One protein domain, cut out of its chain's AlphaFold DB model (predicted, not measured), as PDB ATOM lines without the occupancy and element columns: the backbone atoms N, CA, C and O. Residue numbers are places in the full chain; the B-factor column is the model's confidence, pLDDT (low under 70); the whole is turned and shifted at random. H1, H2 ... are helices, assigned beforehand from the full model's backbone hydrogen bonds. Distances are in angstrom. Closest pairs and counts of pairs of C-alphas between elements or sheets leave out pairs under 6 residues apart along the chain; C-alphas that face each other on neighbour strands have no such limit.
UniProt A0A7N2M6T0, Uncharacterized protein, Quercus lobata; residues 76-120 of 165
ATOM      1  N   ASP A  76     117.955  13.787  50.066       53.72
ATOM      2  CA  ASP A  76     118.094  14.690  48.920       53.72
ATOM      3  C   ASP A  76     118.847  14.047  47.741       53.72
ATOM      4  O   ASP A  76     118.500  14.268  46.581       53.72
ATOM      5  N   GLN A  77     119.841  13.185  47.998       57.50
ATOM      6  CA  GLN A  77     120.567  12.498  46.918       57.50
ATOM      7  C   GLN A  77     119.731  11.430  46.205       57.50
ATOM      8  O   GLN A  77     119.904  11.209  45.005       57.50
ATOM      9  N   HIS A  78     118.855  10.730  46.929       58.31
ATOM     10  CA  HIS A  78     118.000   9.710  46.325       58.31
ATOM     11  C   HIS A  78     116.873  10.354  45.509       58.31
ATOM     12  O   HIS A  78     116.564   9.902  44.408       58.31
ATOM     13  N   GLU A  79     116.308  11.448  46.019       66.56
ATOM     14  CA  GLU A  79     115.260  12.210  45.344       66.56
ATOM     15  C   GLU A  79     115.794  12.912  44.083       66.56
ATOM     16  O   GLU A  79     115.163  12.836  43.029       66.56
ATOM     17  N   GLY A  80     117.023  13.446  44.131       74.94
ATOM     18  CA  GLY A  80     117.704  14.014  42.964       74.94
ATOM     19  C   GLY A  80     117.972  13.002  41.842       74.94
ATOM     20  O   GLY A  80     117.738  13.308  40.676       74.94
ATOM     21  N   LYS A  81     118.385  11.769  42.170       80.12
ATOM     22  CA  LYS A  81     118.612  10.705  41.168       80.12
ATOM     23  C   LYS A  81     117.321  10.223  40.514       80.12
ATOM     24  O   LYS A  81     117.303   9.944  39.318       80.12
ATOM     25  N   ILE A  82     116.243  10.108  41.293       85.19
ATOM     26  CA  ILE A  82     114.923   9.775  40.744       85.19
ATOM     27  C   ILE A  82     114.473  10.887  39.802       85.19
ATOM     28  O   ILE A  82     113.996  10.600  38.708       85.19
ATOM     29  N   GLN A  83     114.645  12.144  40.208       86.69
ATOM     30  CA  GLN A  83     114.275  13.280  39.380       86.69
ATOM     31  C   GLN A  83     115.077  13.322  38.074       86.69
ATOM     32  O   GLN A  83     114.478  13.450  37.010       86.69
ATOM     33  N   GLU A  84     116.393  13.116  38.131       87.31
ATOM     34  CA  GLU A  84     117.247  13.015  36.946       87.31
ATOM     35  C   GLU A  84     116.780  11.886  36.014       87.31
ATOM     36  O   GLU A  84     116.570  12.115  34.826       87.31
ATOM     37  N   ALA A  85     116.513  10.689  36.546       89.19
ATOM     38  CA  ALA A  85     116.023   9.562  35.754       89.19
ATOM     39  C   ALA A  85     114.654   9.840  35.100       89.19
ATOM     40  O   ALA A  85     114.413   9.438  33.960       89.19
ATOM     41  N   VAL A  86     113.757  10.543  35.799       90.19
ATOM     42  CA  VAL A  86     112.465  10.978  35.248       90.19
ATOM     43  C   VAL A  86     112.673  12.004  34.132       90.19
ATOM     44  O   VAL A  86     112.031  11.902  33.089       90.19
ATOM     45  N   GLU A  87     113.595  12.950  34.304       89.25
ATOM     46  CA  GLU A  87     113.944  13.933  33.276       89.25
ATOM     47  C   GLU A  87     114.555  13.264  32.033       89.25
ATOM     48  O   GLU A  87     114.164  13.582  30.906       89.25
ATOM     49  N   GLU A  88     115.446  12.284  32.212       90.94
ATOM     50  CA  GLU A  88     116.011  11.491  31.116       90.94
ATOM     51  C   GLU A  88     114.946  10.681  30.371       90.94
ATOM     52  O   GLU A  88     114.951  10.622  29.137       90.94
ATOM     53  N   LEU A  89     114.006  10.084  31.107       92.31
ATOM     54  CA  LEU A  89     112.887   9.350  30.529       92.31
ATOM     55  C   LEU A  89     111.981  10.281  29.715       92.31
ATOM     56  O   LEU A  89     111.658   9.974  28.566       92.31
ATOM     57  N   CYS A  90     111.607  11.436  30.272       90.88
ATOM     58  CA  CYS A  90     110.822  12.444  29.562       90.88
ATOM     59  C   CYS A  90     111.538  12.921  28.291       90.88
ATOM     60  O   CYS A  90     110.904  13.039  27.242       90.88
ATOM     61  N   ARG A  91     112.860  13.120  28.349       87.62
ATOM     62  CA  ARG A  91     113.691  13.466  27.187       87.62
ATOM     63  C   ARG A  91     113.628  12.390  26.101       87.62
ATOM     64  O   ARG A  91     113.389  12.718  24.941       87.62
ATOM     65  N   GLY A  92     113.790  11.120  26.471       91.44
ATOM     66  CA  GLY A  92     113.702  10.001  25.527       91.44
ATOM     67  C   GLY A  92     112.325   9.890  24.864       91.44
ATOM     68  O   GLY A  92     112.235   9.680  23.656       91.44
ATOM     69  N   ILE A  93     111.249  10.096  25.630       92.25
ATOM     70  CA  ILE A  93     109.874  10.083  25.106       92.25
ATOM     71  C   ILE A  93     109.677  11.185  24.057       92.25
ATOM     72  O   ILE A  93     109.133  10.910  22.988       92.25
ATOM     73  N   LEU A  94     110.139  12.409  24.333       90.00
ATOM     74  CA  LEU A  94     110.009  13.535  23.402       90.00
ATOM     75  C   LEU A  94     110.831  13.330  22.125       90.00
ATOM     76  O   LEU A  94     110.334  13.590  21.033       90.00
ATOM     77  N   GLU A  95     112.051  12.796  22.235       91.81
ATOM     78  CA  GLU A  95     112.872  12.494  21.057       91.81
ATOM     79  C   GLU A  95     112.208  11.451  20.144       91.81
ATOM     80  O   GLU A  95     112.245  11.571  18.916       91.81
ATOM     81  N   ILE A  96     111.587  10.421  20.727       92.00
ATOM     82  CA  ILE A  96     110.852   9.411  19.960       92.00
ATOM     83  C   ILE A  96     109.613  10.038  19.321       92.00
ATOM     84  O   ILE A  96     109.361   9.796  18.140       92.00
ATOM     85  N   TYR A  97     108.866  10.850  20.073       88.94
ATOM     86  CA  TYR A  97     107.659  11.516  19.586       88.94
ATOM     87  C   TYR A  97     107.935  12.365  18.341       88.94
ATOM     88  O   TYR A  97     107.227  12.231  17.342       88.94
ATOM     89  N   ASP A  98     109.019  13.139  18.336       87.50
ATOM     90  CA  ASP A  98     109.404  13.980  17.197       87.50
ATOM     91  C   ASP A  98     109.778  13.185  15.939       87.50
ATOM     92  O   ASP A  98     109.643  13.678  14.817       87.50
ATOM     93  N   ARG A  99     110.209  11.929  16.096       92.44
ATOM     94  CA  ARG A  99     110.524  11.026  14.976       92.44
ATOM     95  C   ARG A  99     109.306  10.255  14.463       92.44
ATOM     96  O   ARG A  99     109.410   9.597  13.423       92.44
ATOM     97  N   LEU A 100     108.175  10.288  15.171       90.62
ATOM     98  CA  LEU A 100     106.968   9.584  14.748       90.62
ATOM     99  C   LEU A 100     106.315  10.263  13.532       90.62
ATOM    100  O   LEU A 100     106.341  11.483  13.390       90.62
ATOM    101  N   PRO A 101     105.656   9.492  12.653       93.44
ATOM    102  CA  PRO A 101     104.764  10.048  11.643       93.44
ATOM    103  C   PRO A 101     103.660  10.916  12.266       93.44
ATOM    104  O   PRO A 101     103.078  10.548  13.287       93.44
ATOM    105  N   VAL A 102     103.292  12.011  11.591       87.75
ATOM    106  CA  VAL A 102     102.266  12.976  12.046       87.75
ATOM    107  C   VAL A 102     100.929  12.303  12.395       87.75
ATOM    108  O   VAL A 102     100.259  12.686  13.353       87.75
ATOM    109  N   SER A 103     100.550  11.251  11.661       90.75
ATOM    110  CA  SER A 103      99.328  10.483  11.928       90.75
ATOM    111  C   SER A 103      99.336   9.779  13.286       90.75
ATOM    112  O   SER A 103      98.273   9.619  13.882       90.75
ATOM    113  N   LEU A 104     100.508   9.375  13.782       89.38
ATOM    114  CA  LEU A 104     100.675   8.758  15.097       89.38
ATOM    115  C   LEU A 104     100.879   9.807  16.189       89.38
ATOM    116  O   LEU A 104     100.344   9.642  17.279       89.38
ATOM    117  N   GLN A 105     101.568  10.910  15.884       89.44
ATOM    118  CA  GLN A 105     101.704  12.041  16.809       89.44
ATOM    119  C   GLN A 105     100.333  12.575  17.244       89.44
ATOM    120  O   GLN A 105     100.076  12.701  18.432       89.44
ATOM    121  N   SER A 106      99.406  12.769  16.297       86.44
ATOM    122  CA  SER A 106      98.048  13.263  16.589       86.44
ATOM    123  C   SER A 106      97.200  12.358  17.495       86.44
ATOM    124  O   SER A 106      96.181  12.801  18.020       86.44
ATOM    125  N   GLN A 107      97.596  11.093  17.670       89.50
ATOM    126  CA  GLN A 107      96.896  10.128  18.521       89.50
ATOM    127  C   GLN A 107      97.447  10.095  19.952       89.50
ATOM    128  O   GLN A 107      96.817   9.511  20.831       89.50
ATOM    129  N   LEU A 108      98.611  10.698  20.195       86.06
ATOM    130  CA  LEU A 108      99.265  10.720  21.498       86.06
ATOM    131  C   LEU A 108      99.086  12.103  22.128       86.06
ATOM    132  O   LEU A 108      99.391  13.118  21.512       86.06
ATOM    133  N   ASN A 109      98.607  12.145  23.370       81.75
ATOM    134  CA  ASN A 109      98.526  13.380  24.143       81.75
ATOM    135  C   ASN A 109      99.691  13.422  25.144       81.75
ATOM    136  O   ASN A 109      99.755  12.596  26.056       81.75
ATOM    137  N   LEU A 110     100.610  14.375  24.956       82.94
ATOM    138  CA  LEU A 110     101.758  14.604  25.840       82.94
ATOM    139  C   LEU A 110     101.634  15.911  26.645       82.94
ATOM    140  O   LEU A 110     102.613  16.340  27.248       82.94
ATOM    141  N   ASP A 111     100.443  16.518  26.714       78.38
ATOM    142  CA  ASP A 111     100.207  17.827  27.353       78.38
ATOM    143  C   ASP A 111     100.589  17.840  28.846       78.38
ATOM    144  O   ASP A 111     100.876  18.884  29.434       78.38
ATOM    145  N   HIS A 112     100.610  16.662  29.475       74.44
ATOM    146  CA  HIS A 112     100.946  16.481  30.885       74.44
ATOM    147  C   HIS A 112     102.425  16.192  31.148       74.44
ATOM    148  O   HIS A 112     102.849  16.217  32.308       74.44
ATOM    149  N   ILE A 113     103.223  15.930  30.109       78.62
ATOM    150  CA  ILE A 113     104.667  15.773  30.267       78.62
ATOM    151  C   ILE A 113     105.241  17.174  30.436       78.62
ATOM    152  O   ILE A 113     105.481  17.896  29.471       78.62
ATOM    153  N   LYS A 114     105.432  17.576  31.698       63.75
ATOM    154  CA  LYS A 114     106.125  18.814  32.058       63.75
ATOM    155  C   LYS A 114     107.591  18.681  31.666       63.75
ATOM    156  O   LYS A 114     108.434  18.345  32.487       63.75
ATOM    157  N   ALA A 115     107.884  18.918  30.398       59.66
ATOM    158  CA  ALA A 115     109.240  19.057  29.920       59.66
ATOM    159  C   ALA A 115     109.795  20.394  30.440       59.66
ATOM    160  O   ALA A 115     109.179  21.435  30.187       59.66
ATOM    161  N   PRO A 116     110.931  20.414  31.157       58.69
ATOM    162  CA  PRO A 116     111.706  21.627  31.333       58.69
ATOM    163  C   PRO A 116     111.831  22.384  30.005       58.69
ATOM    164  O   PRO A 116     112.282  21.859  28.990       58.69
ATOM    165  N   THR A 117     111.404  23.643  30.000       55.09
ATOM    166  CA  THR A 117     111.347  24.521  28.818       55.09
ATOM    167  C   THR A 117     112.697  24.727  28.109       55.09
ATOM    168  O   THR A 117     112.741  25.354  27.053       55.09
ATOM    169  N   SER A 118     113.803  24.207  28.655       53.78
ATOM    170  CA  SER A 118     115.131  24.201  28.035       53.78
ATOM    171  C   SER A 118     115.244  23.260  26.826       53.78
ATOM    172  O   SER A 118     116.068  23.514  25.951       53.78
ATOM    173  N   PHE A 119     114.404  22.226  26.712       55.97
ATOM    174  CA  PHE A 119     114.581  21.186  25.687       55.97
ATOM    175  C   PHE A 119     114.216  21.614  24.261       55.97
ATOM    176  O   PHE A 119     114.757  21.067  23.303       55.97
ATOM    177  N   ALA A 120     113.373  22.636  24.091       56.22
ATOM    178  CA  ALA A 120     112.977  23.116  22.763       56.22
ATOM    179  C   ALA A 120     114.133  23.761  21.969       56.22
ATOM    180  O   ALA A 120     114.031  23.915  20.753       56.22
TER     181      ALA A 120
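Overview. This is residues 76 to 120 of the 165 residues of an uncharacterized protein of Quercus lobata (UniProt A0A7N2M6T0). One long helix, H1, makes the length of this model; beyond its last residue the chain turns back through the very short helix H2, and a long unnamed stretch, residues 106 to 120, folds back along the later part of H1 as a loose loop. Residues 76 to 86, in the first part of H1, stick out from the body. The printed part has 45 residues with two named helices, H1 then H2, and no named strand; its class is all helix. It is loose, with a radius of gyration of the C-alphas of 12.6 A, and its outline is a rod spanning 42 by 17 by 16 A.

Along the chain. Find C-alpha 76 at (118.094, 14.690, 48.920); from there H1, residues 76 to 99, runs 35.0 A to C-alpha 99 at (110.524, 11.026, 14.976). Two residues on, look for H2, residues 102 to 105, which ends with C-alpha 105 at (101.704, 12.041, 16.809). Go on through residues 106 to 120 to the last printed C-alpha, Ala 120, at (112.977, 23.116, 22.763).

Arrangement. Look at Tyr 97 and Gln 105, the closest C-alphas of H1 and H2, 6.6 A apart. The two helices are close but not clearly touching, with 2 pairs of C-alphas within 8 A. A tight link joins them. In H1 every O i to N i+4 pair is within hydrogen-bond range; H2 is too short for such a pair, but its 1 pair of O i and N i+3 is within range.

Size, cuts and confidence. The two C-alphas farthest apart are those of Asp 76 and Ser 103, 41.7 A. The printed part has no cut. Residues 98 to 104 stand free, as do residues 76 to 86. In the B-factor column, the mean pLDDT of the printed part is 80.2; look for values under 70 at residues 76 to 79 and 114 to 120.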